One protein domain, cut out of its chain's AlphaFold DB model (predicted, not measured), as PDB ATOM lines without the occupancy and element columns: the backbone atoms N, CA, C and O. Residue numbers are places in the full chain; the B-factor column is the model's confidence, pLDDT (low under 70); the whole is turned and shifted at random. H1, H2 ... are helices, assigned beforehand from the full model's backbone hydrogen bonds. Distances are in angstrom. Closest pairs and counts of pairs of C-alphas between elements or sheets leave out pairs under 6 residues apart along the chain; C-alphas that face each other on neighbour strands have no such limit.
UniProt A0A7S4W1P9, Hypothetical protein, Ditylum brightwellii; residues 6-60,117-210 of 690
ATOM      1  N   ASN A   6      59.625  30.560  -2.435       80.81
ATOM      2  CA  ASN A   6      59.009  31.409  -3.462       80.81
ATOM      3  C   ASN A   6      57.471  31.427  -3.374       80.81
ATOM      4  O   ASN A   6      56.858  32.417  -3.763       80.81
ATOM      5  N   GLY A   7      56.860  30.363  -2.843       82.00
ATOM      6  CA  GLY A   7      55.428  30.274  -2.574       82.00
ATOM      7  C   GLY A   7      54.986  31.290  -1.525       82.00
ATOM      8  O   GLY A   7      54.056  32.045  -1.786       82.00
ATOM      9  N   ASP A   8      55.708  31.404  -0.409       79.00
ATOM     10  CA  ASP A   8      55.345  32.333   0.674       79.00
ATOM     11  C   ASP A   8      55.396  33.796   0.233       79.00
ATOM     12  O   ASP A   8      54.493  34.571   0.545       79.00
ATOM     13  N   LYS A   9      56.405  34.165  -0.569       84.19
ATOM     14  CA  LYS A   9      56.502  35.508  -1.159       84.19
ATOM     15  C   LYS A   9      55.344  35.805  -2.107       84.19
ATOM     16  O   LYS A   9      54.813  36.912  -2.085       84.19
ATOM     17  N   LEU A  10      54.951  34.836  -2.937       87.81
ATOM     18  CA  LEU A  10      53.823  35.002  -3.852       87.81
ATOM     19  C   LEU A  10      52.502  35.114  -3.086       87.81
ATOM     20  O   LEU A  10      51.697  35.988  -3.391       87.81
ATOM     21  N   VAL A  11      52.291  34.263  -2.081       84.88
ATOM     22  CA  VAL A  11      51.108  34.317  -1.217       84.88
ATOM     23  C   VAL A  11      51.038  35.660  -0.502       84.88
ATOM     24  O   VAL A  11      49.981  36.281  -0.523       84.88
ATOM     25  N   GLN A  12      52.147  36.147   0.061       84.44
ATOM     26  CA  GLN A  12      52.185  37.458   0.702       84.44
ATOM     27  C   GLN A  12      51.862  38.579  -0.292       84.44
ATOM     28  O   GLN A  12      51.022  39.422  -0.005       84.44
ATOM     29  N   ALA A  13      52.423  38.537  -1.505       87.69
ATOM     30  CA  ALA A  13      52.106  39.511  -2.546       87.69
ATOM     31  C   ALA A  13      50.623  39.479  -2.961       87.69
ATOM     32  O   ALA A  13      50.035  40.529  -3.216       87.69
ATOM     33  N   ILE A  14      50.000  38.295  -3.018       89.94
ATOM     34  CA  ILE A  14      48.558  38.153  -3.274       89.94
ATOM     35  C   ILE A  14      47.756  38.726  -2.105       89.94
ATOM     36  O   ILE A  14      46.833  39.498  -2.340       89.94
ATOM     37  N   VAL A  15      48.110  38.386  -0.864       87.94
ATOM     38  CA  VAL A  15      47.465  38.911   0.346       87.94
ATOM     39  C   VAL A  15      47.534  40.433   0.369       87.94
ATOM     40  O   VAL A  15      46.502  41.066   0.550       87.94
ATOM     41  N   ASP A  16      48.699  41.023   0.109       86.38
ATOM     42  CA  ASP A  16      48.871  42.474   0.092       86.38
ATOM     43  C   ASP A  16      48.078  43.119  -1.052       86.38
ATOM     44  O   ASP A  16      47.439  44.149  -0.855       86.38
ATOM     45  N   ARG A  17      48.028  42.496  -2.238       89.31
ATOM     46  CA  ARG A  17      47.183  42.968  -3.352       89.31
ATOM     47  C   ARG A  17      45.689  42.880  -3.044       89.31
ATOM     48  O   ARG A  17      44.940  43.766  -3.448       89.31
ATOM     49  N   VAL A  18      45.250  41.840  -2.337       88.56
ATOM     50  CA  VAL A  18      43.857  41.680  -1.895       88.56
ATOM     51  C   VAL A  18      43.537  42.665  -0.769       88.56
ATOM     52  O   VAL A  18      42.480  43.286  -0.794       88.56
ATOM     53  N   ALA A  19      44.452  42.883   0.176       85.94
ATOM     54  CA  ALA A  19      44.315  43.880   1.237       85.94
ATOM     55  C   ALA A  19      44.278  45.313   0.691       85.94
ATOM     56  O   ALA A  19      43.585  46.166   1.240       85.94
ATOM     57  N   GLN A  20      44.971  45.565  -0.422       86.06
ATOM     58  CA  GLN A  20      44.912  46.826  -1.157       86.06
ATOM     59  C   GLN A  20      43.581  47.051  -1.886       86.06
ATOM     60  O   GLN A  20      43.355  48.162  -2.364       86.06
ATOM     61  N   MET A  21      42.698  46.048  -2.001       87.06
ATOM     62  CA  MET A  21      41.380  46.262  -2.594       87.06
ATOM     63  C   MET A  21      40.597  47.252  -1.723       87.06
ATOM     64  O   MET A  21      40.266  46.930  -0.573       87.06
ATOM     65  N   PRO A  22      40.269  48.449  -2.246       76.06
ATOM     66  CA  PRO A  22      39.579  49.458  -1.466       76.06
ATOM     67  C   PRO A  22      38.281  48.875  -0.924       76.06
ATOM     68  O   PRO A  22      37.524  48.241  -1.659       76.06
ATOM     69  N   SER A  23      38.002  49.115   0.355       83.44
ATOM     70  CA  SER A  23      36.753  48.721   1.012       83.44
ATOM     71  C   SER A  23      36.457  47.216   1.099       83.44
ATOM     72  O   SER A  23      35.350  46.872   1.508       83.44
ATOM     73  N   LEU A  24      37.398  46.307   0.797       91.00
ATOM     74  CA  LEU A  24      37.150  44.863   0.931       91.00
ATOM     75  C   LEU A  24      36.720  44.509   2.359       91.00
ATOM     76  O   LEU A  24      35.637  43.959   2.564       91.00
ATOM     77  N   MET A  25      37.525  44.897   3.352       91.50
ATOM     78  CA  MET A  25      37.234  44.598   4.757       91.50
ATOM     79  C   MET A  25      35.938  45.265   5.222       91.50
ATOM     80  O   MET A  25      35.076  44.630   5.819       91.50
ATOM     81  N   LYS A  26      35.742  46.530   4.841       91.44
ATOM     82  CA  LYS A  26      34.498  47.267   5.081       91.44
ATOM     83  C   LYS A  26      33.283  46.526   4.505       91.44
ATOM     84  O   LYS A  26      32.279  46.397   5.190       91.44
ATOM     85  N   THR A  27      33.375  45.998   3.286       93.44
ATOM     86  CA  THR A  27      32.287  45.263   2.619       93.44
ATOM     87  C   THR A  27      31.984  43.945   3.325       93.44
ATOM     88  O   THR A  27      30.818  43.642   3.566       93.44
ATOM     89  N   VAL A  28      33.018  43.199   3.729       93.25
ATOM     90  CA  VAL A  28      32.863  41.971   4.528       93.25
ATOM     91  C   VAL A  28      32.167  42.271   5.859       93.25
ATOM     92  O   VAL A  28      31.281  41.530   6.279       93.25
ATOM     93  N   LEU A  29      32.511  43.383   6.509       91.75
ATOM     94  CA  LEU A  29      31.899  43.786   7.775       91.75
ATOM     95  C   LEU A  29      30.471  44.319   7.627       91.75
ATOM     96  O   LEU A  29      29.685  44.213   8.564       91.75
ATOM     97  N   LEU A  30      30.105  44.835   6.454       93.38
ATOM     98  CA  LEU A  30      28.745  45.282   6.145       93.38
ATOM     99  C   LEU A  30      27.769  44.132   5.849       93.38
ATOM    100  O   LEU A  30      26.578  44.380   5.648       93.38
ATOM    101  N   LEU A  31      28.229  42.875   5.852       94.88
ATOM    102  CA  LEU A  31      27.346  41.720   5.727       94.88
ATOM    103  C   LEU A  31      26.356  41.664   6.898       94.88
ATOM    104  O   LEU A  31      26.735  41.583   8.068       94.88
ATOM    105  N   HIS A  32      25.063  41.680   6.562       92.44
ATOM    106  CA  HIS A  32      23.979  41.786   7.541       92.44
ATOM    107  C   HIS A  32      23.884  40.554   8.456       92.44
ATOM    108  O   HIS A  32      23.584  40.677   9.646       92.44
ATOM    109  N   LYS A  33      24.137  39.355   7.918       94.19
ATOM    110  CA  LYS A  33      24.069  38.105   8.677       94.19
ATOM    111  C   LYS A  33      25.368  37.887   9.452       94.19
ATOM    112  O   LYS A  33      26.409  37.591   8.871       94.19
ATOM    113  N   LYS A  34      25.279  37.957  10.784       92.19
ATOM    114  CA  LYS A  34      26.404  37.737  11.712       92.19
ATOM    115  C   LYS A  34      27.105  36.389  11.495       92.19
ATOM    116  O   LYS A  34      28.326  36.315  11.590       92.19
ATOM    117  N   VAL A  35      26.346  35.341  11.162       93.62
ATOM    118  CA  VAL A  35      26.883  33.999  10.872       93.62
ATOM    119  C   VAL A  35      27.744  34.008   9.608       93.62
ATOM    120  O   VAL A  35      28.871  33.521   9.642       93.62
ATOM    121  N   ASP A  36      27.260  34.622   8.525       95.06
ATOM    122  CA  ASP A  36      27.990  34.698   7.255       95.06
ATOM    123  C   ASP A  36      29.251  35.554   7.399       95.06
ATOM    124  O   ASP A  36      30.323  35.161   6.946       95.06
ATOM    125  N   ARG A  37      29.148  36.679   8.121       94.19
ATOM    126  CA  ARG A  37      30.291  37.533   8.458       94.19
ATOM    127  C   ARG A  37      31.360  36.755   9.227       94.19
ATOM    128  O   ARG A  37      32.514  36.749   8.811       94.19
ATOM    129  N   ARG A  38      30.991  36.052  10.305       91.25
ATOM    130  CA  ARG A  38      31.932  35.226  11.087       91.25
ATOM    131  C   ARG A  38      32.540  34.103  10.256       91.25
ATOM    132  O   ARG A  38      33.740  33.874  10.350       91.25
ATOM    133  N   ARG A  39      31.744  33.440   9.412       94.12
ATOM    134  CA  ARG A  39      32.237  32.396   8.507       94.12
ATOM    135  C   ARG A  39      33.263  32.959   7.527       94.12
ATOM    136  O   ARG A  39      34.310  32.349   7.343       94.12
ATOM    137  N   ILE A  40      33.016  34.138   6.958       94.38
ATOM    138  CA  ILE A  40      33.957  34.765   6.025       94.38
ATOM    139  C   ILE A  40      35.237  35.212   6.736       94.38
ATOM    140  O   ILE A  40      36.329  34.912   6.262       94.38
ATOM    141  N   LEU A  41      35.117  35.854   7.900       91.31
ATOM    142  CA  LEU A  41      36.267  36.257   8.716       91.31
ATOM    143  C   LEU A  41      37.066  35.056   9.253       91.31
ATOM    144  O   LEU A  41      38.241  35.197   9.576       91.31
ATOM    145  N   SER A  42      36.456  33.870   9.331       89.94
ATOM    146  CA  SER A  42      37.147  32.647   9.749       89.94
ATOM    147  C   SER A  42      38.060  32.050   8.675       89.94
ATOM    148  O   SER A  42      38.949  31.272   9.019       89.94
ATOM    149  N   TYR A  43      37.897  32.417   7.394       93.44
ATOM    150  CA  TYR A  43      38.764  31.908   6.330       93.44
ATOM    151  C   TYR A  43      40.202  32.392   6.517       93.44
ATOM    152  O   TYR A  43      40.450  33.593   6.623       93.44
ATOM    153  N   LYS A  44      41.166  31.465   6.460       89.88
ATOM    154  CA  LYS A  44      42.597  31.756   6.659       89.88
ATOM    155  C   LYS A  44      43.124  32.880   5.760       89.88
ATOM    156  O   LYS A  44      43.862  33.745   6.216       89.88
ATOM    157  N   ILE A  45      42.697  32.919   4.494       90.12
ATOM    158  CA  ILE A  45      43.104  33.987   3.570       90.12
ATOM    159  C   ILE A  45      42.607  35.363   4.033       90.12
ATOM    160  O   ILE A  45      43.342  36.340   3.939       90.12
ATOM    161  N   VAL A  46      41.391  35.442   4.587       92.69
ATOM    162  CA  VAL A  46      40.819  36.687   5.116       92.69
ATOM    163  C   VAL A  46      41.537  37.083   6.400       92.69
ATOM    164  O   VAL A  46      41.918  38.241   6.527       92.69
ATOM    165  N   LYS A  47      41.811  36.132   7.300       92.00
ATOM    166  CA  LYS A  47      42.615  36.366   8.510       92.00
ATOM    167  C   LYS A  47      43.998  36.934   8.186       92.00
ATOM    168  O   LYS A  47      44.413  37.911   8.804       92.00
ATOM    169  N   ARG A  48      44.662  36.404   7.153       90.38
ATOM    170  CA  ARG A  48      45.960  36.908   6.682       90.38
ATOM    171  C   ARG A  48      45.858  38.286   6.017       90.38
ATOM    172  O   ARG A  48      46.722  39.124   6.232       90.38
ATOM    173  N   VAL A  49      44.778  38.559   5.278       92.12
ATOM    174  CA  VAL A  49      44.473  39.902   4.738       92.12
ATOM    175  C   VAL A  49      44.220  40.917   5.856       92.12
ATOM    176  O   VAL A  49      44.670  42.055   5.748       92.12
ATOM    177  N   MET A  50      43.559  40.517   6.948       90.94
ATOM    178  CA  MET A  50      43.418  41.354   8.148       90.94
ATOM    179  C   MET A  50      44.768  41.677   8.793       90.94
ATOM    180  O   MET A  50      44.889  42.729   9.411       90.94
ATOM    181  N   PHE A  51      45.773  40.810   8.615       89.56
ATOM    182  CA  PHE A  51      47.141  41.040   9.079       89.56
ATOM    183  C   PHE A  51      47.988  41.954   8.174       89.56
ATOM    184  O   PHE A  51      49.163  42.193   8.430       89.56
ATOM    185  N   SER A  52      47.410  42.488   7.104       90.50
ATOM    186  CA  SER A  52      48.090  43.485   6.286       90.50
ATOM    187  C   SER A  52      47.790  44.882   6.824       90.50
ATOM    188  O   SER A  52      46.632  45.208   7.100       90.50
ATOM    189  N   THR A  53      48.804  45.746   6.926       88.00
ATOM    190  CA  THR A  53      48.645  47.152   7.351       88.00
ATOM    191  C   THR A  53      47.644  47.912   6.469       88.00
ATOM    192  O   THR A  53      46.886  48.754   6.956       88.00
ATOM    193  N   PHE A  54      47.529  47.531   5.192       87.44
ATOM    194  CA  PHE A  54      46.549  48.084   4.249       87.44
ATOM    195  C   PHE A  54      45.085  47.867   4.663       87.44
ATOM    196  O   PHE A  54      44.223  48.639   4.249       87.44
ATOM    197  N   SER A  55      44.784  46.865   5.499       88.00
ATOM    198  CA  SER A  55      43.412  46.579   5.951       88.00
ATOM    199  C   SER A  55      42.839  47.665   6.876       88.00
ATOM    200  O   SER A  55      41.627  47.904   6.896       88.00
ATOM    201  N   VAL A  56      43.713  48.359   7.612       87.00
ATOM    202  CA  VAL A  56      43.366  49.397   8.596       87.00
ATOM    203  C   VAL A  56      43.501  50.807   8.005       87.00
ATOM    204  O   VAL A  56      42.807  51.740   8.439       87.00
ATOM    205  N   MET A  57      44.355  50.961   6.985       83.31
ATOM    206  CA  MET A  57      44.674  52.250   6.381       83.31
ATOM    207  C   MET A  57      43.445  52.959   5.772       83.31
ATOM    208  O   MET A  57      42.533  52.324   5.234       83.31
ATOM    209  N   PRO A  58      43.395  54.306   5.822       78.56
ATOM    210  CA  PRO A  58      42.348  55.074   5.151       78.56
ATOM    211  C   PRO A  58      42.362  54.853   3.627       78.56
ATOM    212  O   PRO A  58      43.432  54.808   3.022       78.56
ATOM    213  N   GLU A  59      41.181  54.823   2.994       74.06
ATOM    214  CA  GLU A  59      41.007  54.578   1.542       74.06
ATOM    215  C   GLU A  59      41.877  55.505   0.657       74.06
ATOM    216  O   GLU A  59      42.324  55.105  -0.413       74.06
ATOM    217  N   ASP A  60      42.178  56.722   1.121       69.38
ATOM    218  CA  ASP A  60      42.980  57.716   0.393       69.38
ATOM    219  C   ASP A  60      44.519  57.520   0.522       69.38
ATOM    220  O   ASP A  60      45.283  58.403   0.118       69.38
ATOM    221  N   LYS A 117      41.333  62.330   6.073       57.94
ATOM    222  CA  LYS A 117      41.506  60.891   5.886       57.94
ATOM    223  C   LYS A 117      41.084  60.157   7.159       57.94
ATOM    224  O   LYS A 117      41.899  59.839   8.016       57.94
ATOM    225  N   THR A 118      39.784  59.963   7.320       64.38
ATOM    226  CA  THR A 118      39.185  59.227   8.428       64.38
ATOM    227  C   THR A 118      39.129  57.766   8.020       64.38
ATOM    228  O   THR A 118      38.566  57.430   6.977       64.38
ATOM    229  N   SER A 119      39.756  56.893   8.812       85.06
ATOM    230  CA  SER A 119      39.686  55.450   8.566       85.06
ATOM    231  C   SER A 119      38.228  54.988   8.578       85.06
ATOM    232  O   SER A 119      37.389  55.502   9.329       85.06
ATOM    233  N   TRP A 120      37.918  54.003   7.736       91.69
ATOM    234  CA  TRP A 120      36.587  53.417   7.639       91.69
ATOM    235  C   TRP A 120      36.113  52.852   8.991       91.69
ATOM    236  O   TRP A 120      34.921  52.929   9.278       91.69
ATOM    237  N   ILE A 121      37.039  52.398   9.851       94.25
ATOM    238  CA  ILE A 121      36.777  51.917  11.219       94.25
ATOM    239  C   ILE A 121      36.105  53.012  12.053       94.25
ATOM    240  O   ILE A 121      35.035  52.812  12.627       94.25
ATOM    241  N   VAL A 122      36.696  54.209  12.066       94.00
ATOM    242  CA  VAL A 122      36.183  55.369  12.810       94.00
ATOM    243  C   VAL A 122      34.809  55.777  12.285       94.00
ATOM    244  O   VAL A 122      33.908  56.084  13.066       94.00
ATOM    245  N   ASN A 123      34.628  55.758  10.964       92.81
ATOM    246  CA  ASN A 123      33.360  56.120  10.334       92.81
ATOM    247  C   ASN A 123      32.253  55.100  10.644       92.81
ATOM    248  O   ASN A 123      31.119  55.497  10.910       92.81
ATOM    249  N   MET A 124      32.575  53.804  10.689       94.56
ATOM    250  CA  MET A 124      31.630  52.758  11.094       94.56
ATOM    251  C   MET A 124      31.267  52.850  12.580       94.56
ATOM    252  O   MET A 124      30.089  52.739  12.915       94.56
ATOM    253  N   LEU A 125      32.226  53.147  13.464       94.94
ATOM    254  CA  LEU A 125      31.958  53.363  14.894       94.94
ATOM    255  C   LEU A 125      31.059  54.579  15.154       94.94
ATOM    256  O   LEU A 125      30.190  54.538  16.023       94.94
ATOM    257  N   LYS A 126      31.243  55.656  14.383       92.69
ATOM    258  CA  LYS A 126      30.404  56.863  14.458       92.69
ATOM    259  C   LYS A 126      29.034  56.692  13.806       92.69
ATOM    260  O   LYS A 126      28.145  57.502  14.065       92.69
ATOM    261  N   SER A 127      28.859  55.683  12.954       92.12
ATOM    262  CA  SER A 127      27.586  55.457  12.277       92.12
ATOM    263  C   SER A 127      26.465  55.253  13.303       92.12
ATOM    264  O   SER A 127      26.666  54.672  14.367       92.12
ATOM    265  N   GLY A 128      25.254  55.724  13.005       87.56
ATOM    266  CA  GLY A 128      24.089  55.484  13.865       87.56
ATOM    267  C   GLY A 128      23.629  54.018  13.897       87.56
ATOM    268  O   GLY A 128      22.707  53.696  14.639       87.56
ATOM    269  N   ASN A 129      24.249  53.141  13.101       90.31
ATOM    270  CA  ASN A 129      23.811  51.772  12.858       90.31
ATOM    271  C   ASN A 129      24.502  50.789  13.824       90.31
ATOM    272  O   ASN A 129      25.699  50.531  13.699       90.31
ATOM    273  N   GLY A 130      23.745  50.238  14.780       92.50
ATOM    274  CA  GLY A 130      24.240  49.284  15.788       92.50
ATOM    275  C   GLY A 130      25.037  48.107  15.195       92.50
ATOM    276  O   GLY A 130      26.199  47.936  15.561       92.50
ATOM    277  N   PRO A 131      24.493  47.365  14.211       94.06
ATOM    278  CA  PRO A 131      25.202  46.294  13.508       94.06
ATOM    279  C   PRO A 131      26.586  46.658  12.950       94.06
ATOM    280  O   PRO A 131      27.496  45.827  12.964       94.06
ATOM    281  N   MET A 132      26.783  47.888  12.456       94.19
ATOM    282  CA  MET A 132      28.089  48.313  11.931       94.19
ATOM    283  C   MET A 132      29.117  48.456  13.052       94.19
ATOM    284  O   MET A 132      30.268  48.056  12.880       94.19
ATOM    285  N   LYS A 133      28.698  48.981  14.207       95.25
ATOM    286  CA  LYS A 133      29.549  49.106  15.394       95.25
ATOM    287  C   LYS A 133      29.972  47.742  15.919       95.25
ATOM    288  O   LYS A 133      31.160  47.519  16.117       95.25
ATOM    289  N   GLU A 134      29.015  46.826  16.061       95.38
ATOM    290  CA  GLU A 134      29.272  45.446  16.488       95.38
ATOM    291  C   GLU A 134      30.258  44.748  15.539       95.38
ATOM    292  O   GLU A 134      31.164  44.055  15.984       95.38
ATOM    293  N   SER A 135      30.143  44.989  14.229       94.81
ATOM    294  CA  SER A 135      31.060  44.417  13.234       94.81
ATOM    295  C   SER A 135      32.496  44.924  13.392       94.81
ATOM    296  O   SER A 135      33.438  44.158  13.217       94.81
ATOM    297  N   VAL A 136      32.681  46.202  13.739       95.94
ATOM    298  CA  VAL A 136      34.013  46.750  14.035       95.94
ATOM    299  C   VAL A 136      34.581  46.153  15.323       95.94
ATOM    300  O   VAL A 136      35.771  45.853  15.375       95.94
ATOM    301  N   VAL A 137      33.750  45.961  16.349       96.62
ATOM    302  CA  VAL A 137      34.181  45.305  17.590       96.62
ATOM    303  C   VAL A 137      34.584  43.856  17.309       96.62
ATOM    304  O   VAL A 137      35.686  43.470  17.684       96.62
ATOM    305  N   ASP A 138      33.766  43.099  16.566       95.06
ATOM    306  CA  ASP A 138      34.077  41.727  16.137       95.06
ATOM    307  C   ASP A 138      35.411  41.671  15.360       95.06
ATOM    308  O   ASP A 138      36.202  40.751  15.542       95.06
ATOM    309  N   TYR A 139      35.675  42.662  14.498       95.38
ATOM    310  CA  TYR A 139      36.926  42.776  13.742       95.38
ATOM    311  C   TYR A 139      38.143  42.987  14.651       95.38
ATOM    312  O   TYR A 139      39.141  42.283  14.508       95.38
ATOM    313  N   LEU A 140      38.067  43.942  15.584       96.25
ATOM    314  CA  LEU A 140      39.164  44.261  16.505       96.25
ATOM    315  C   LEU A 140      39.415  43.133  17.511       96.25
ATOM    316  O   LEU A 140      40.562  42.853  17.852       96.25
ATOM    317  N   GLU A 141      38.355  42.455  17.945       95.94
ATOM    318  CA  GLU A 141      38.436  41.255  18.771       95.94
ATOM    319  C   GLU A 141      39.111  40.111  18.015       95.94
ATOM    320  O   GLU A 141      40.051  39.507  18.527       95.94
ATOM    321  N   LEU A 142      38.703  39.858  16.768       94.50
ATOM    322  CA  LEU A 142      39.313  38.815  15.950       94.50
ATOM    323  C   LEU A 142      40.786  39.115  15.676       94.50
ATOM    324  O   LEU A 142      41.608  38.222  15.825       94.50
ATOM    325  N   LEU A 143      41.128  40.362  15.346       94.69
ATOM    326  CA  LEU A 143      42.508  40.809  15.156       94.69
ATOM    327  C   LEU A 143      43.353  40.635  16.430       94.69
ATOM    328  O   LEU A 143      44.507  40.224  16.354       94.69
ATOM    329  N   SER A 144      42.770  40.902  17.599       95.19
ATOM    330  CA  SER A 144      43.430  40.723  18.894       95.19
ATOM    331  C   SER A 144      43.617  39.256  19.296       95.19
ATOM    332  O   SER A 144      44.535  38.966  20.061       95.19
ATOM    333  N   ASN A 145      42.729  38.363  18.854       95.19
ATOM    334  CA  ASN A 145      42.695  36.958  19.269       95.19
ATOM    335  C   ASN A 145      43.367  36.008  18.269       95.19
ATOM    336  O   ASN A 145      43.382  34.802  18.509       95.19
ATOM    337  N   GLN A 146      43.888  36.514  17.148       93.75
ATOM    338  CA  GLN A 146      44.561  35.651  16.183       93.75
ATOM    339  C   GLN A 146      45.817  35.017  16.789       93.75
ATOM    340  O   GLN A 146      46.544  35.638  17.568       93.75
ATOM    341  N   THR A 147      46.073  33.776  16.390       94.31
ATOM    342  CA  THR A 147      47.241  32.992  16.793       94.31
ATOM    343  C   THR A 147      48.215  32.819  15.627       94.31
ATOM    344  O   THR A 147      47.865  33.036  14.468       94.31
ATOM    345  N   VAL A 148      49.435  32.354  15.910       95.00
ATOM    346  CA  VAL A 148      50.420  32.019  14.863       95.00
ATOM    347  C   VAL A 148      49.867  30.955  13.900       95.00
ATOM    348  O   VAL A 148      50.122  31.007  12.701       95.00
ATOM    349  N   VAL A 149      49.034  30.030  14.393       92.31
ATOM    350  CA  VAL A 149      48.386  28.991  13.569       92.31
ATOM    351  C   VAL A 149      47.379  29.594  12.585       92.31
ATOM    352  O   VAL A 149      47.240  29.109  11.468       92.31
ATOM    353  N   ASP A 150      46.700  30.679  12.964       91.31
ATOM    354  CA  ASP A 150      45.789  31.397  12.065       91.31
ATOM    355  C   ASP A 150      46.528  32.152  10.953       91.31
ATOM    356  O   ASP A 150      45.982  32.354   9.864       91.31
ATOM    357  N   TYR A 151      47.762  32.571  11.238       90.69
ATOM    358  CA  TYR A 151      48.635  33.276  10.306       90.69
ATOM    359  C   TYR A 151      49.252  32.326   9.263       90.69
ATOM    360  O   TYR A 151      49.386  32.685   8.086       90.69
ATOM    361  N   ILE A 152      49.562  31.089   9.665       91.44
ATOM    362  CA  ILE A 152      50.089  30.040   8.786       91.44
ATOM    363  C   ILE A 152      48.938  29.386   8.000       91.44
ATOM    364  O   ILE A 152      47.965  28.859   8.541       91.44
ATOM    365  N   LEU A 153      49.029  29.418   6.665       86.12
ATOM    366  CA  LEU A 153      47.975  28.861   5.806       86.12
ATOM    367  C   LEU A 153      47.887  27.333   5.890       86.12
ATOM    368  O   LEU A 153      46.801  26.782   5.722       86.12
ATOM    369  N   ASP A 154      49.001  26.667   6.170       87.38
ATOM    370  CA  ASP A 154      49.083  25.216   6.293       87.38
ATOM    371  C   ASP A 154      48.524  24.759   7.656       87.38
ATOM    372  O   ASP A 154      48.899  25.304   8.689       87.38
ATOM    373  N   GLU A 155      47.544  23.849   7.662       83.75
ATOM    374  CA  GLU A 155      46.932  23.328   8.903       83.75
ATOM    375  C   GLU A 155      47.843  22.339   9.627       83.75
ATOM    376  O   GLU A 155      47.781  22.255  10.853       83.75
ATOM    377  N   ASP A 156      48.714  21.655   8.887       89.75
ATOM    378  CA  ASP A 156      49.544  20.578   9.424       89.75
ATOM    379  C   ASP A 156      50.966  21.049   9.773       89.75
ATOM    380  O   ASP A 156      51.742  20.318  10.397       89.75
ATOM    381  N   ALA A 157      51.337  22.273   9.383       87.69
ATOM    382  CA  ALA A 157      52.662  22.812   9.655       87.69
ATOM    383  C   ALA A 157      52.772  23.317  11.100       87.69
ATOM    384  O   ALA A 157      52.086  24.253  11.512       87.69
ATOM    385  N   ASN A 158      53.713  22.746  11.853       92.25
ATOM    386  CA  ASN A 158      54.116  23.317  13.133       92.25
ATOM    387  C   ASN A 158      54.775  24.691  12.899       92.25
ATOM    388  O   ASN A 158      55.683  24.777  12.065       92.25
ATOM    389  N   PRO A 159      54.370  25.745  13.633       93.88
ATOM    390  CA  PRO A 159      54.933  27.079  13.471       93.88
ATOM    391  C   PRO A 159      56.435  27.066  13.739       93.88
ATOM    392  O   PRO A 159      56.885  26.631  14.803       93.88
ATOM    393  N   THR A 160      57.224  27.544  12.777       93.88
ATOM    394  CA  THR A 160      58.664  27.712  12.981       93.88
ATOM    395  C   THR A 160      58.932  28.946  13.844       93.88
ATOM    396  O   THR A 160      58.100  29.847  13.944       93.88
ATOM    397  N   THR A 161      60.116  29.037  14.456       93.56
ATOM    398  CA  THR A 161      60.515  30.232  15.226       93.56
ATOM    399  C   THR A 161      60.466  31.507  14.383       93.56
ATOM    400  O   THR A 161      60.111  32.565  14.891       93.56
ATOM    401  N   VAL A 162      60.767  31.390  13.086       91.88
ATOM    402  CA  VAL A 162      60.701  32.492  12.121       91.88
ATOM    403  C   VAL A 162      59.253  32.920  11.868       91.88
ATOM    404  O   VAL A 162      58.990  34.114  11.780       91.88
ATOM    405  N   ASP A 163      58.307  31.979  11.796       92.50
ATOM    406  CA  ASP A 163      56.885  32.307  11.621       92.50
ATOM    407  C   ASP A 163      56.318  33.029  12.844       92.50
ATOM    408  O   ASP A 163      55.548  33.974  12.694       92.50
ATOM    409  N   ILE A 164      56.728  32.611  14.049       94.00
ATOM    410  CA  ILE A 164      56.359  33.278  15.305       94.00
ATOM    411  C   ILE A 164      56.886  34.717  15.300       94.00
ATOM    412  O   ILE A 164      56.123  35.643  15.551       94.00
ATOM    413  N   GLU A 165      58.162  34.924  14.959       94.50
ATOM    414  CA  GLU A 165      58.763  36.262  14.900       94.50
ATOM    415  C   GLU A 165      58.095  37.152  13.838       94.50
ATOM    416  O   GLU A 165      57.753  38.299  14.117       94.50
ATOM    417  N   MET A 166      57.833  36.627  12.634       91.56
ATOM    418  CA  MET A 166      57.133  37.375  11.582       91.56
ATOM    419  C   MET A 166      55.688  37.713  11.958       91.56
ATOM    420  O   MET A 166      55.211  38.800  11.621       91.56
ATOM    421  N   PHE A 167      54.986  36.799  12.629       94.12
ATOM    422  CA  PHE A 167      53.642  37.043  13.143       94.12
ATOM    423  C   PHE A 167      53.649  38.163  14.183       94.12
ATOM    424  O   PHE A 167      52.847  39.088  14.083       94.12
ATOM    425  N   GLU A 168      54.576  38.112  15.142       94.25
ATOM    426  CA  GLU A 168      54.716  39.129  16.182       94.25
ATOM    427  C   GLU A 168      55.040  40.506  15.590       94.25
ATOM    428  O   GLU A 168      54.370  41.481  15.927       94.25
ATOM    429  N   LEU A 169      55.968  40.583  14.629       94.12
ATOM    430  CA  LEU A 169      56.273  41.821  13.901       94.12
ATOM    431  C   LEU A 169      55.056  42.359  13.134       94.12
ATOM    432  O   LEU A 169      54.734  43.540  13.227       94.12
ATOM    433  N   SER A 170      54.328  41.495  12.422       92.38
ATOM    434  CA  SER A 170      53.138  41.912  11.663       92.38
ATOM    435  C   SER A 170      52.007  42.375  12.589       92.38
ATOM    436  O   SER A 170      51.289  43.326  12.286       92.38
ATOM    437  N   ARG A 171      51.844  41.716  13.742       94.25
ATOM    438  CA  ARG A 171      50.888  42.108  14.782       94.25
ATOM    439  C   ARG A 171      51.233  43.472  15.361       94.25
ATOM    440  O   ARG A 171      50.347  44.313  15.497       94.25
ATOM    441  N   GLU A 172      52.509  43.689  15.651       94.31
ATOM    442  CA  GLU A 172      53.048  44.941  16.167       94.31
ATOM    443  C   GLU A 172      52.828  46.111  15.201       94.31
ATOM    444  O   GLU A 172      52.356  47.176  15.613       94.31
ATOM    445  N   ASP A 173      53.083  45.896  13.908       93.56
ATOM    446  CA  ASP A 173      52.861  46.889  12.855       93.56
ATOM    447  C   ASP A 173      51.386  47.303  12.775       93.56
ATOM    448  O   ASP A 173      51.061  48.490  12.758       93.56
ATOM    449  N   ILE A 174      50.456  46.346  12.794       93.62
ATOM    450  CA  ILE A 174      49.022  46.669  12.739       93.62
ATOM    451  C   ILE A 174      48.547  47.338  14.016       93.62
ATOM    452  O   ILE A 174      47.718  48.246  13.954       93.62
ATOM    453  N   PHE A 175      49.026  46.892  15.177       94.88
ATOM    454  CA  PHE A 175      48.671  47.522  16.445       94.88
ATOM    455  C   PHE A 175      49.120  48.982  16.439       94.88
ATOM    456  O   PHE A 175      48.349  49.849  16.849       94.88
ATOM    457  N   SER A 176      50.294  49.259  15.869       93.75
ATOM    458  CA  SER A 176      50.806  50.612  15.664       93.75
ATOM    459  C   SER A 176      49.954  51.410  14.667       93.75
ATOM    460  O   SER A 176      49.638  52.573  14.912       93.75
ATOM    461  N   GLU A 177      49.496  50.804  13.568       93.44
ATOM    462  CA  GLU A 177      48.573  51.456  12.625       93.44
ATOM    463  C   GLU A 177      47.205  51.768  13.254       93.44
ATOM    464  O   GLU A 177      46.659  52.853  13.043       93.44
ATOM    465  N   VAL A 178      46.652  50.856  14.063       94.31
ATOM    466  CA  VAL A 178      45.392  51.069  14.797       94.31
ATOM    467  C   VAL A 178      45.554  52.142  15.874       94.31
ATOM    468  O   VAL A 178      44.657  52.962  16.059       94.31
ATOM    469  N   GLU A 179      46.699  52.187  16.549       93.75
ATOM    470  CA  GLU A 179      47.054  53.243  17.498       93.75
ATOM    471  C   GLU A 179      47.134  54.620  16.831       93.75
ATOM    472  O   GLU A 179      46.612  55.603  17.361       93.75
ATOM    473  N   ASN A 180      47.695  54.678  15.623       91.88
ATOM    474  CA  ASN A 180      47.786  55.897  14.824       91.88
ATOM    475  C   ASN A 180      46.433  56.350  14.240       91.88
ATOM    476  O   ASN A 180      46.343  57.433  13.642       91.88
ATOM    477  N   LEU A 181      45.350  55.579  14.421       92.38
ATOM    478  CA  LEU A 181      44.013  55.996  14.010       92.38
ATOM    479  C   LEU A 181      43.500  57.145  14.876       92.38
ATOM    480  O   LEU A 181      42.865  56.981  15.925       92.38
ATOM    481  N   ASN A 182      43.662  58.347  14.334       88.38
ATOM    482  CA  ASN A 182      43.009  59.537  14.845       88.38
ATOM    483  C   ASN A 182      41.507  59.278  15.034       88.38
ATOM    484  O   ASN A 182      40.832  58.766  14.142       88.38
ATOM    485  N   TYR A 183      40.963  59.711  16.172       89.75
ATOM    486  CA  TYR A 183      39.542  59.599  16.524       89.75
ATOM    487  C   TYR A 183      39.037  58.203  16.892       89.75
ATOM    488  O   TYR A 183      37.855  58.115  17.223       89.75
ATOM    489  N   LEU A 184      39.877  57.163  16.935       94.69
ATOM    490  CA  LEU A 184      39.437  55.825  17.335       94.69
ATOM    491  C   LEU A 184      38.797  55.834  18.730       94.69
ATOM    492  O   LEU A 184      37.605  55.573  18.859       94.69
ATOM    493  N   VAL A 185      39.540  56.258  19.757       95.00
ATOM    494  CA  VAL A 185      39.049  56.248  21.149       95.00
ATOM    495  C   VAL A 185      37.817  57.142  21.341       95.00
ATOM    496  O   VAL A 185      36.863  56.768  22.017       95.00
ATOM    497  N   THR A 186      37.771  58.306  20.686       92.19
ATOM    498  CA  THR A 186      36.585  59.182  20.730       92.19
ATOM    499  C   THR A 186      35.376  58.534  20.049       92.19
ATOM    500  O   THR A 186      34.254  58.677  20.529       92.19
ATOM    501  N   ALA A 187      35.580  57.806  18.947       93.62
ATOM    502  CA  ALA A 187      34.510  57.095  18.256       93.62
ATOM    503  C   ALA A 187      33.971  55.914  19.082       93.62
ATOM    504  O   ALA A 187      32.786  55.603  18.999       93.62
ATOM    505  N   MET A 188      34.797  55.315  19.941       95.81
ATOM    506  CA  MET A 188      34.368  54.248  20.850       95.81
ATOM    507  C   MET A 188      33.369  54.723  21.917       95.81
ATOM    508  O   MET A 188      32.632  53.900  22.455       95.81
ATOM    509  N   ILE A 189      33.247  56.033  22.188       94.00
ATOM    510  CA  ILE A 189      32.192  56.540  23.087       94.00
ATOM    511  C   ILE A 189      30.789  56.229  22.536       94.00
ATOM    512  O   ILE A 189      29.854  56.028  23.312       94.00
ATOM    513  N   PHE A 190      30.640  56.152  21.209       93.31
ATOM    514  CA  PHE A 190      29.364  55.846  20.559       93.31
ATOM    515  C   PHE A 190      28.960  54.371  20.661       93.31
ATOM    516  O   PHE A 190      27.847  54.036  20.242       93.31
ATOM    517  N   LEU A 191      29.829  53.495  21.174       95.31
ATOM    518  CA  LEU A 191      29.489  52.103  21.451       95.31
ATOM    519  C   LEU A 191      28.493  52.004  22.612       95.31
ATOM    520  O   LEU A 191      28.463  52.847  23.513       95.31
ATOM    521  N   GLU A 192      27.681  50.955  22.587       94.62
ATOM    522  CA  GLU A 192      26.868  50.561  23.736       94.62
ATOM    523  C   GLU A 192      27.767  50.051  24.864       94.62
ATOM    524  O   GLU A 192      28.911  49.666  24.629       94.62
ATOM    525  N   ASP A 193      27.283  50.072  26.103       93.81
ATOM    526  CA  ASP A 193      28.135  49.756  27.253       93.81
ATOM    527  C   ASP A 193      28.625  48.302  27.255       93.81
ATOM    528  O   ASP A 193      29.781  48.071  27.603       93.81
ATOM    529  N   SER A 194      27.814  47.357  26.768       95.19
ATOM    530  CA  SER A 194      28.207  45.956  26.551       95.19
ATOM    531  C   SER A 194      29.325  45.818  25.511       95.19
ATOM    532  O   SER A 194      30.283  45.072  25.703       95.19
ATOM    533  N   GLU A 195      29.245  46.576  24.419       97.06
ATOM    534  CA  GLU A 195      30.257  46.583  23.360       97.06
ATOM    535  C   GLU A 195      31.537  47.307  23.807       97.06
ATOM    536  O   GLU A 195      32.629  46.886  23.436       97.06
ATOM    537  N   LYS A 196      31.440  48.350  24.651       96.31
ATOM    538  CA  LYS A 196      32.609  48.978  25.301       96.31
ATOM    539  C   LYS A 196      33.321  47.997  26.226       96.31
ATOM    540  O   LYS A 196      34.544  47.940  26.224       96.31
ATOM    541  N   GLU A 197      32.565  47.237  27.010       95.50
ATOM    542  CA  GLU A 197      33.103  46.193  27.881       95.50
ATOM    543  C   GLU A 197      33.823  45.119  27.054       95.50
ATOM    544  O   GLU A 197      35.005  44.864  27.300       95.50
ATOM    545  N   ARG A 198      33.178  44.594  25.998       96.50
ATOM    546  CA  ARG A 198      33.756  43.576  25.100       96.50
ATOM    547  C   ARG A 198      34.988  44.065  24.341       96.50
ATOM    548  O   ARG A 198      35.980  43.356  24.251       96.50
ATOM    549  N   ILE A 199      34.969  45.280  23.801       96.81
ATOM    550  CA  ILE A 199      36.111  45.787  23.032       96.81
ATOM    551  C   ILE A 199      37.298  46.143  23.942       96.81
ATOM    552  O   ILE A 199      38.453  46.047  23.531       96.81
ATOM    553  N   SER A 200      37.036  46.547  25.187       95.38
ATOM    554  CA  SER A 200      38.080  47.015  26.099       95.38
ATOM    555  C   SER A 200      39.005  45.918  26.625       95.38
ATOM    556  O   SER A 200      40.125  46.220  27.033       95.38
ATOM    557  N   ILE A 201      38.560  44.659  26.585       94.94
ATOM    558  CA  ILE A 201      39.381  43.496  26.946       94.94
ATOM    559  C   ILE A 201      40.336  43.079  25.818       94.94
ATOM    560  O   ILE A 201      41.254  42.296  26.055       94.94
ATOM    561  N   THR A 202      40.156  43.602  24.601       96.25
ATOM    562  CA  THR A 202      41.027  43.265  23.467       96.25
ATOM    563  C   THR A 202      42.426  43.860  23.662       96.25
ATOM    564  O   THR A 202      42.575  45.015  24.073       96.25
ATOM    565  N   ARG A 203      43.471  43.081  23.350       94.94
ATOM    566  CA  ARG A 203      44.888  43.466  23.505       94.94
ATOM    567  C   ARG A 203      45.198  44.745  22.734       94.94
ATOM    568  O   ARG A 203      45.843  45.643  23.267       94.94
ATOM    569  N   ILE A 204      44.668  44.846  21.513       95.88
ATOM    570  CA  ILE A 204      44.870  46.004  20.643       95.88
ATOM    571  C   ILE A 204      44.324  47.288  21.270       95.88
ATOM    572  O   ILE A 204      45.043  48.274  21.375       95.88
ATOM    573  N   ILE A 205      43.086  47.281  21.774       96.62
ATOM    574  CA  ILE A 205      42.497  48.476  22.384       96.62
ATOM    575  C   ILE A 205      43.122  48.782  23.734       96.62
ATOM    576  O   ILE A 205      43.330  49.955  24.034       96.62
ATOM    577  N   ARG A 206      43.474  47.769  24.529       94.50
ATOM    578  CA  ARG A 206      44.206  47.983  25.780       94.50
ATOM    579  C   ARG A 206      45.500  48.753  25.528       94.50
ATOM    580  O   ARG A 206      45.711  49.778  26.169       94.50
ATOM    581  N   ARG A 207      46.271  48.344  24.517       94.19
ATOM    582  CA  ARG A 207      47.478  49.051  24.085       94.19
ATOM    583  C   ARG A 207      47.193  50.476  23.607       94.19
ATOM    584  O   ARG A 207      47.860  51.402  24.056       94.19
ATOM    585  N   VAL A 208      46.175  50.681  22.766       94.38
ATOM    586  CA  VAL A 208      45.780  52.035  22.322       94.38
ATOM    587  C   VAL A 208      45.422  52.930  23.514       94.38
ATOM    588  O   VAL A 208      45.798  54.100  23.550       94.38
ATOM    589  N   LEU A 209      44.706  52.398  24.508       93.69
ATOM    590  CA  LEU A 209      44.343  53.130  25.722       93.69
ATOM    591  C   LEU A 209      45.548  53.372  26.638       93.69
ATOM    592  O   LEU A 209      45.598  54.417  27.282       93.69
ATOM    593  N   ASP A 210      46.487  52.432  26.742       90.88
ATOM    594  CA  ASP A 210      47.732  52.593  27.504       90.88
ATOM    595  C   ASP A 210      48.582  53.704  26.889       90.88
ATOM    596  O   ASP A 210      48.944  54.656  27.585       90.88
TER     597      ASP A 210
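This is residues 6 to 60 and 117 to 210 of the 690 residues of the protein "Hypothetical protein" of Ditylum brightwellii (UniProt A0A7S4W1P9). H8, the longest helix, forms one flank of a compact body of crossed helices, and H6 runs through its middle, with the hairpin of H2 and H3 on one side of H6, H10 on the opposite side, and H5 and H11 also packed on it. The short helices H4 and H7 lie in a row of contacts between H1 and H8, two long helices that stay apart, and H9 packs on H5. The printed part has 149 residues with eleven named helices, H1 to H11 in order along the chain, and no named strand; its class is all helix. It is compact, with a radius of gyration of the C-alphas of 15.1 A and spans of 45 by 31 by 30 A. The helix packing is mostly crossed: of 7 touching pairs that have a tilt, 1 is at a shallow tilt.

H8, residues 161 to 179, touches H7, residues 148 to 151, with residues 163 to 167 alone; the closest C-alphas are those of Val 148 and Ile 164, 6.1 A apart. With residues 175 to 179 alone, H8 touches H11, residues 203 to 210, at a steep tilt of 47 degrees, the same way; the closest C-alphas are those of Glu 179 and Val 208, 5.1 A apart. H8 and H6, residues 130 to 145, are near each other, with 6 pairs of C-alphas within 10 A. H6 is the hub and touches four other helices. With residues 140 to 144 alone it touches H11, about perpendicular at 81 degrees; the closest C-alphas are those of Ser 144 and Arg 203, 5.6 A apart. With residues 134 to 141 alone it touches H10, residues 193 to 200, at a shallow tilt of 26 degrees, the same way; the closest C-alphas are those of Val 137 and Ile 199, 5.8 A apart. With residues 132 to 136 alone it touches H5, residues 120 to 126, at a steep tilt of 51 degrees, opposite ways; the C-alphas of Leu 125 and Lys 133 are closest, at 4.9 A. With residues 132 to 139 alone it touches H2, residues 24 to 29, at a steep tilt of 67 degrees, only just short of about perpendicular; the C-alphas of Leu 29 and Ser 135 are closest, at 5.6 A. H2 and H3, residues 34 to 42, form a helical hairpin at a steep tilt of 40 degrees; their closest C-alphas, those of Val 28 and Arg 37, are 6.5 A apart. H5 touches H9, residues 184 to 188, where the C-alphas of Val 122 and Leu 184 are closest, at 5.6 A. H7 touches H4, residues 44 to 50, with the C-alphas of Arg 48 and Tyr 151 closest, at 5.8 A. H1, residues 6 to 19, touches H4 with residues 15 to 19 alone, at a steep tilt of 56 degrees; the C-alphas of Ala 19 and Val 49 are closest, at 5.3 A. H1 and H8 are apart. Every O i to N i+4 pair is within hydrogen-bond range in H1 to H6 and H8 to H11; H7, with four residues, is too short for such a pair.

From first to last C-alpha, H8 measures 26.8 A, H6 22.5 A, H1 19.8 A and H3 12.0 A. H1 begins at C-alpha 6 (59.009, 31.409, -3.462). H8 begins at C-alpha 161 (60.515, 30.232, 15.226), and H11 ends at C-alpha 210 (47.732, 52.593, 27.504).

The two C-alphas farthest apart are those of Asn 6 and Asp 193, at 47.3 A. Residues 61 to 116 are not printed, and C-alphas 60 and 117 are 6.5 A apart across this cut, on the link from H4 to H5. Of the links that are printed whole, H7 to H8 is short and the others are tight. The mean pLDDT of the printed part is 91.2; residues 60, 117 and 118 are under 70.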